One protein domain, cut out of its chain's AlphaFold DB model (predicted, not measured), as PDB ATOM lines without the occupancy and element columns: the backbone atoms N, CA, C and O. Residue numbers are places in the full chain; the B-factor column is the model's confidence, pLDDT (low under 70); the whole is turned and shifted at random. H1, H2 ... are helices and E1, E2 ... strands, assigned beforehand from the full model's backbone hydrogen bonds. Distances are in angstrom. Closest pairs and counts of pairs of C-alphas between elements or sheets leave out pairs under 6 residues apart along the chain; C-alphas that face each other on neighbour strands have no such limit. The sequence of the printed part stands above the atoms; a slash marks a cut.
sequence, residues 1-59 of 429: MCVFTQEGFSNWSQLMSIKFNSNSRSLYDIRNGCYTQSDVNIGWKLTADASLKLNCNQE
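Overview. This is residues 1 to 59 of the 429 residues of an uncharacterized protein of Pristionchus pacificus (UniProt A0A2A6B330). With little regular structure, this is a small antiparallel ribbon of two strands, E2 - E3, with two short helices packed together near E2, strand E1 beyond H2, and long loops. The 59 printed residues run E1, H1, E2, H2, E3, a mixed class with only 20 in named elements. It is only just compact, close to loose, radius of gyration of the C-alphas 12.0 A, spanning 35 by 25 by 15 A.

Along the chain. E2 is residues 18 to 20, 7.0 A; E3 is 46 to 48, 6.9 A, ending at C-alpha 48 (34.896, 43.558, -43.931). H1 is 12 to 17, 9.0 A; H2 is 27 to 30, 5.5 A. E1 is 2 to 5, 10.2 A, from C-alpha 2 (25.956, 53.914, -34.212).

Arrangement. E2 and E3 are antiparallel at 149 degrees, with N 19 and O 47 within hydrogen-bond range at 2.8 A. H1 and H2 touch, closest C-alphas Leu 15 and Tyr 28, 4.8 A. Every O i to N i+4 pair in H1 is within range; H2 is too short for one. E1 is apart from E2, E3 and H1.

Size, cuts and confidence. The farthest C-alphas, Gly 8 and Asn 41, are 36.1 A apart. The link H2 to E3 is long; the printed part has no cut. No printed residue is under 70 in pLDDT.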
ATOM      1  N   MET A   1      28.955  57.537 -35.179       90.19
ATOM      2  CA  MET A   1      28.487  56.301 -35.839       90.19
ATOM      3  C   MET A   1      27.861  55.381 -34.806       90.19
ATOM      4  O   MET A   1      28.474  55.158 -33.770       90.19
ATOM      5  N   CYS A   2      26.678  54.846 -35.083       91.69
ATOM      6  CA  CYS A   2      25.956  53.914 -34.212       91.69
ATOM      7  C   CYS A   2      25.564  52.662 -34.999       91.69
ATOM      8  O   CYS A   2      25.424  52.737 -36.220       91.69
ATOM      9  N   VAL A   3      25.350  51.537 -34.313       93.31
ATOM     10  CA  VAL A   3      24.794  50.324 -34.924       93.31
ATOM     11  C   VAL A   3      23.570  49.857 -34.149       93.31
ATOM     12  O   VAL A   3      23.587  49.786 -32.923       93.31
ATOM     13  N   PHE A   4      22.516  49.514 -34.879       92.75
ATOM     14  CA  PHE A   4      21.255  49.058 -34.319       92.75
ATOM     15  C   PHE A   4      20.858  47.751 -34.980       92.75
ATOM     16  O   PHE A   4      20.709  47.685 -36.194       92.75
ATOM     17  N   THR A   5      20.695  46.695 -34.194       93.50
ATOM     18  CA  THR A   5      20.322  45.377 -34.714       93.50
ATOM     19  C   THR A   5      18.829  45.135 -34.573       93.50
ATOM     20  O   THR A   5      18.220  45.597 -33.608       93.50
ATOM     21  N   GLN A   6      18.238  44.348 -35.476       91.62
ATOM     22  CA  GLN A   6      16.861  43.890 -35.296       91.62
ATOM     23  C   GLN A   6      16.687  43.158 -33.949       91.62
ATOM     24  O   GLN A   6      17.604  42.509 -33.440       91.62
ATOM     25  N   GLU A   7      15.488  43.197 -33.368       89.31
ATOM     26  CA  GLU A   7      15.204  42.414 -32.159       89.31
ATOM     27  C   GLU A   7      15.348  40.910 -32.449       89.31
ATOM     28  O   GLU A   7      14.754  40.381 -33.398       89.31
ATOM     29  N   GLY A   8      16.109  40.232 -31.584       91.38
ATOM     30  CA  GLY A   8      16.469  38.821 -31.728       91.38
ATOM     31  C   GLY A   8      17.708  38.574 -32.593       91.38
ATOM     32  O   GLY A   8      17.952  37.428 -32.965       91.38
ATOM     33  N   PHE A   9      18.480  39.614 -32.931       93.69
ATOM     34  CA  PHE A   9      19.748  39.453 -33.638       93.69
ATOM     35  C   PHE A   9      20.710  38.556 -32.849       93.69
ATOM     36  O   PHE A   9      20.965  38.766 -31.661       93.69
ATOM     37  N   SER A  10      21.237  37.537 -33.517       94.44
ATOM     38  CA  SER A  10      22.100  36.516 -32.921       94.44
ATOM     39  C   SER A  10      23.438  36.375 -33.640       94.44
ATOM     40  O   SER A  10      24.379  35.815 -33.073       94.44
ATOM     41  N   ASN A  11      23.568  36.910 -34.858       94.12
ATOM     42  CA  ASN A  11      24.748  36.714 -35.694       94.12
ATOM     43  C   ASN A  11      25.870  37.732 -35.422       94.12
ATOM     44  O   ASN A  11      26.371  38.414 -36.315       94.12
ATOM     45  N   TRP A  12      26.268  37.846 -34.158       94.31
ATOM     46  CA  TRP A  12      27.244  38.833 -33.688       94.31
ATOM     47  C   TRP A  12      28.629  38.699 -34.327       94.31
ATOM     48  O   TRP A  12      29.337  39.697 -34.456       94.31
ATOM     49  N   SER A  13      28.999  37.499 -34.780       93.25
ATOM     50  CA  SER A  13      30.257  37.262 -35.494       93.25
ATOM     51  C   SER A  13      30.340  38.038 -36.814       93.25
ATOM     52  O   SER A  13      31.424  38.495 -37.170       93.25
ATOM     53  N   GLN A  14      29.214  38.278 -37.504       93.25
ATOM     54  CA  GLN A  14      29.192  39.145 -38.689       93.25
ATOM     55  C   GLN A  14      29.605  40.573 -38.328       93.25
ATOM     56  O   GLN A  14      30.455  41.154 -38.999       93.25
ATOM     57  N   LEU A  15      29.079  41.124 -37.233       94.56
ATOM     58  CA  LEU A  15      29.418  42.484 -36.805       94.56
ATOM     59  C   LEU A  15      30.859  42.608 -36.292       94.56
ATOM     60  O   LEU A  15      31.437  43.685 -36.405       94.56
ATOM     61  N   MET A  16      31.458  41.529 -35.772       94.75
ATOM     62  CA  MET A  16      32.887  41.499 -35.420       94.75
ATOM     63  C   MET A  16      33.792  41.568 -36.658       94.75
ATOM     64  O   MET A  16      34.873  42.153 -36.604       94.75
ATOM     65  N   SER A  17      33.350  40.983 -37.776       94.56
ATOM     66  CA  SER A  17      34.106  40.974 -39.037       94.56
ATOM     67  C   SER A  17      34.033  42.293 -39.815       94.56
ATOM     68  O   SER A  17      34.836  42.507 -40.719       94.56
ATOM     69  N   ILE A  18      33.089  43.180 -39.471       95.19
ATOM     70  CA  ILE A  18      32.965  44.512 -40.073       95.19
ATOM     71  C   ILE A  18      33.699  45.507 -39.180       95.19
ATOM     72  O   ILE A  18      33.234  45.837 -38.087       95.19
ATOM     73  N   LYS A  19      34.843  45.989 -39.652       94.88
ATOM     74  CA  LYS A  19      35.725  46.912 -38.946       94.88
ATOM     75  C   LYS A  19      35.592  48.331 -39.472       94.88
ATOM     76  O   LYS A  19      35.203  48.551 -40.614       94.88
ATOM     77  N   PHE A  20      35.934  49.301 -38.636       92.56
ATOM     78  CA  PHE A  20      35.987  50.707 -39.014       92.56
ATOM     79  C   PHE A  20      37.227  51.394 -38.438       92.56
ATOM     80  O   PHE A  20      37.791  50.912 -37.460       92.56
ATOM     81  N   ASN A  21      37.651  52.497 -39.071       83.19
ATOM     82  CA  ASN A  21      38.763  53.380 -38.676       83.19
ATOM     83  C   ASN A  21      40.037  52.627 -38.233       83.19
ATOM     84  O   ASN A  21      40.184  52.208 -37.087       83.19
ATOM     85  N   SER A  22      40.967  52.447 -39.179       75.19
ATOM     86  CA  SER A  22      42.246  51.729 -39.005       75.19
ATOM     87  C   SER A  22      42.141  50.258 -38.566       75.19
ATOM     88  O   SER A  22      43.117  49.694 -38.074       75.19
ATOM     89  N   ASN A  23      40.982  49.612 -38.758       74.12
ATOM     90  CA  ASN A  23      40.708  48.211 -38.400       74.12
ATOM     91  C   ASN A  23      40.851  47.880 -36.897       74.12
ATOM     92  O   ASN A  23      40.963  46.704 -36.543       74.12
ATOM     93  N   SER A  24      40.862  48.885 -36.017       82.62
ATOM     94  CA  SER A  24      41.045  48.685 -34.570       82.62
ATOM     95  C   SER A  24      39.742  48.375 -33.828       82.62
ATOM     96  O   SER A  24      39.780  47.829 -32.728       82.62
ATOM     97  N   ARG A  25      38.591  48.710 -34.427       91.75
ATOM     98  CA  ARG A  25      37.252  48.499 -33.866       91.75
ATOM     99  C   ARG A  25      36.323  47.884 -34.899       91.75
ATOM    100  O   ARG A  25      36.489  48.094 -36.099       91.75
ATOM    101  N   SER A  26      35.342  47.144 -34.410       95.25
ATOM    102  CA  SER A  26      34.295  46.477 -35.172       95.25
ATOM    103  C   SER A  26      32.915  47.030 -34.834       95.25
ATOM    104  O   SER A  26      32.721  47.626 -33.773       95.25
ATOM    105  N   LEU A  27      31.927  46.805 -35.703       95.56
ATOM    106  CA  LEU A  27      30.539  47.161 -35.392       95.56
ATOM    107  C   LEU A  27      30.056  46.473 -34.107       95.56
ATOM    108  O   LEU A  27      29.298  47.058 -33.340       95.56
ATOM    109  N   TYR A  28      30.551  45.270 -33.806       95.38
ATOM    110  CA  TYR A  28      30.250  44.596 -32.542       95.38
ATOM    111  C   TYR A  28      30.686  45.404 -31.310       95.38
ATOM    112  O   TYR A  28      29.979  45.409 -30.296       95.38
ATOM    113  N   ASP A  29      31.814  46.112 -31.384       94.69
ATOM    114  CA  ASP A  29      32.359  46.884 -30.260       94.69
ATOM    115  C   ASP A  29      31.479  48.082 -29.888       94.69
ATOM    116  O   ASP A  29      31.539  48.562 -28.758       94.69
ATOM    117  N   ILE A  30      30.629  48.535 -30.814       92.06
ATOM    118  CA  ILE A  30      29.714  49.666 -30.622       92.06
ATOM    119  C   ILE A  30      28.249  49.234 -30.503       92.06
ATOM    120  O   ILE A  30      27.369  50.079 -30.483       92.06
ATOM    121  N   ARG A  31      27.953  47.935 -30.369       91.12
ATOM    122  CA  ARG A  31      26.568  47.410 -30.330       91.12
ATOM    123  C   ARG A  31      25.671  47.972 -29.218       91.12
ATOM    124  O   ARG A  31      24.456  47.872 -29.313       91.12
ATOM    125  N   ASN A  32      26.270  48.515 -28.159       83.06
ATOM    126  CA  ASN A  32      25.568  49.080 -27.003       83.06
ATOM    127  C   ASN A  32      25.685  50.613 -26.942       83.06
ATOM    128  O   ASN A  32      25.504  51.193 -25.875       83.06
ATOM    129  N   GLY A  33      26.047  51.271 -28.043       85.44
ATOM    130  CA  GLY A  33      26.203  52.717 -28.058       85.44
ATOM    131  C   GLY A  33      26.655  53.252 -29.407       85.44
ATOM    132  O   GLY A  33      26.387  52.688 -30.466       85.44
ATOM    133  N   CYS A  34      27.353  54.377 -29.359       88.31
ATOM    134  CA  CYS A  34      27.855  55.043 -30.545       88.31
ATOM    135  C   CYS A  34      29.330  55.362 -30.373       88.31
ATOM    136  O   CYS A  34      29.810  55.626 -29.273       88.31
ATOM    137  N   TYR A  35      30.050  55.346 -31.483       89.25
ATOM    138  CA  TYR A  35      31.426  55.790 -31.546       89.25
ATOM    139  C   TYR A  35      31.500  57.168 -32.197       89.25
ATOM    140  O   TYR A  35      31.033  57.367 -33.326       89.25
ATOM    141  N   THR A  36      32.099  58.107 -31.472       88.69
ATOM    142  CA  THR A  36      32.378  59.465 -31.937       88.69
ATOM    143  C   THR A  36      33.803  59.515 -32.467       88.69
ATOM    144  O   THR A  36      34.744  59.153 -31.764       88.69
ATOM    145  N   GLN A  37      33.955  59.949 -33.717       85.62
ATOM    146  CA  GLN A  37      35.265  60.212 -34.301       85.62
ATOM    147  C   GLN A  37      35.796  61.534 -33.735       85.62
ATOM    148  O   GLN A  37      35.094  62.540 -33.779       85.62
ATOM    149  N   SER A  38      37.016  61.526 -33.200       82.19
ATOM    150  CA  SER A  38      37.636  62.724 -32.621       82.19
ATOM    151  C   SER A  38      38.216  63.664 -33.678       82.19
ATOM    152  O   SER A  38      38.284  64.865 -33.445       82.19
ATOM    153  N   ASP A  39      38.641  63.124 -34.823       83.12
ATOM    154  CA  ASP A  39      39.188  63.898 -35.939       83.12
ATOM    155  C   ASP A  39      38.201  63.941 -37.108       83.12
ATOM    156  O   ASP A  39      38.010  62.955 -37.825       83.12
ATOM    157  N   VAL A  40      37.577  65.101 -37.297       78.69
ATOM    158  CA  VAL A  40      36.591  65.349 -38.357       78.69
ATOM    159  C   VAL A  40      37.176  65.250 -39.770       78.69
ATOM    160  O   VAL A  40      36.417  65.072 -40.719       78.69
ATOM    161  N   ASN A  41      38.503  65.309 -39.922       82.12
ATOM    162  CA  ASN A  41      39.169  65.198 -41.221       82.12
ATOM    163  C   ASN A  41      39.366  63.739 -41.659       82.12
ATOM    164  O   ASN A  41      39.652  63.468 -42.827       82.12
ATOM    165  N   ILE A  42      39.204  62.778 -40.742       82.25
ATOM    166  CA  ILE A  42      39.309  61.354 -41.056       82.25
ATOM    167  C   ILE A  42      37.929  60.837 -41.454       82.25
ATOM    168  O   ILE A  42      37.080  60.547 -40.607       82.25
ATOM    169  N   GLY A  43      37.732  60.665 -42.762       83.06
ATOM    170  CA  GLY A  43      36.535  60.031 -43.306       83.06
ATOM    171  C   GLY A  43      36.309  58.622 -42.743       83.06
ATOM    172  O   GLY A  43      37.251  57.887 -42.431       83.06
ATOM    173  N   TRP A  44      35.042  58.224 -42.634       87.62
ATOM    174  CA  TRP A  44      34.684  56.877 -42.199       87.62
ATOM    175  C   TRP A  44      35.090  55.851 -43.253       87.62
ATOM    176  O   TRP A  44      34.689  55.934 -44.413       87.62
ATOM    177  N   LYS A  45      35.844  54.837 -42.832       90.12
ATOM    178  CA  LYS A  45      36.164  53.679 -43.666       90.12
ATOM    179  C   LYS A  45      35.667  52.423 -42.982       90.12
ATOM    180  O   LYS A  45      36.160  52.102 -41.903       90.12
ATOM    181  N   LEU A  46      34.745  51.716 -43.630       90.94
ATOM    182  CA  LEU A  46      34.302  50.390 -43.220       90.94
ATOM    183  C   LEU A  46      34.997  49.342 -44.084       90.94
ATOM    184  O   LEU A  46      35.093  49.478 -45.302       90.94
ATOM    185  N   THR A  47      35.499  48.301 -43.442       92.62
ATOM    186  CA  THR A  47      36.130  47.146 -44.074       92.62
ATOM    187  C   THR A  47      35.473  45.890 -43.532       92.62
ATOM    188  O   THR A  47      35.021  45.854 -42.393       92.62
ATOM    189  N   ALA A  48      35.395  44.854 -44.353       92.31
ATOM    190  CA  ALA A  48      34.896  43.558 -43.931       92.31
ATOM    191  C   ALA A  48      35.877  42.471 -44.352       92.31
ATOM    192  O   ALA A  48      36.581  42.619 -45.355       92.31
ATOM    193  N   ASP A  49      35.904  41.377 -43.597       89.75
ATOM    194  CA  ASP A  49      36.646  40.186 -43.993       89.75
ATOM    195  C   ASP A  49      36.110  39.653 -45.332       89.75
ATOM    196  O   ASP A  49      34.902  39.610 -45.564       89.75
ATOM    197  N   ALA A  50      37.002  39.197 -46.217       87.44
ATOM    198  CA  ALA A  50      36.628  38.738 -47.562       87.44
ATOM    199  C   ALA A  50      35.657  37.540 -47.561       87.44
ATOM    200  O   ALA A  50      34.974  37.282 -48.550       87.44
ATOM    201  N   SER A  51      35.598  36.796 -46.456       89.50
ATOM    202  CA  SER A  51      34.697  35.661 -46.257       89.50
ATOM    203  C   SER A  51      33.336  36.049 -45.668       89.50
ATOM    204  O   SER A  51      32.481  35.169 -45.529       89.50
ATOM    205  N   LEU A  52      33.112  37.324 -45.319       91.31
ATOM    206  CA  LEU A  52      31.853  37.777 -44.737       91.31
ATOM    207  C   LEU A  52      30.699  37.534 -45.713       91.31
ATOM    208  O   LEU A  52      30.641  38.087 -46.809       91.31
ATOM    209  N   LYS A  53      29.728  36.742 -45.262       88.00
ATOM    210  CA  LYS A  53      28.426  36.589 -45.912       88.00
ATOM    211  C   LYS A  53      27.371  37.146 -44.980       88.00
ATOM    212  O   LYS A  53      27.175  36.572 -43.911       88.00
ATOM    213  N   LEU A  54      26.718  38.244 -45.362       86.31
ATOM    214  CA  LEU A  54      25.581  38.790 -44.619       86.31
ATOM    215  C   LEU A  54      24.364  37.867 -44.759       86.31
ATOM    216  O   LEU A  54      24.170  37.227 -45.790       86.31
ATOM    217  N   ASN A  55      23.563  37.774 -43.698       84.06
ATOM    218  CA  ASN A  55      22.342  36.975 -43.684       84.06
ATOM    219  C   ASN A  55      21.153  37.932 -43.738       84.06
ATOM    220  O   ASN A  55      20.950  38.682 -42.790       84.06
ATOM    221  N   CYS A  56      20.350  37.875 -44.801       79.69
ATOM    222  CA  CYS A  56      19.198  38.767 -44.966       79.69
ATOM    223  C   CYS A  56      18.108  38.585 -43.892       79.69
ATOM    224  O   CYS A  56      17.230  39.421 -43.779       79.69
ATOM    225  N   ASN A  57      18.165  37.524 -43.077       86.12
ATOM    226  CA  ASN A  57      17.275  37.336 -41.924       86.12
ATOM    227  C   ASN A  57      17.819  37.962 -40.621       86.12
ATOM    228  O   ASN A  57      17.272  37.721 -39.540       86.12
ATOM    229  N   GLN A  58      18.958  38.653 -40.689       89.50
ATOM    230  CA  GLN A  58      19.669  39.277 -39.573       89.50
ATOM    231  C   GLN A  58      20.039  40.711 -39.970       89.50
ATOM    232  O   GLN A  58      21.173  41.004 -40.340       89.50
ATOM    233  N   GLU A  59      19.049  41.591 -39.922       90.06
ATOM    234  CA  GLU A  59      19.145  42.986 -40.342       90.06
ATOM    235  C   GLU A  59      19.726  43.865 -39.226       90.06
ATOM    236  O   GLU A  59      19.499  43.650 -38.026       90.06
TER     237      GLU A  59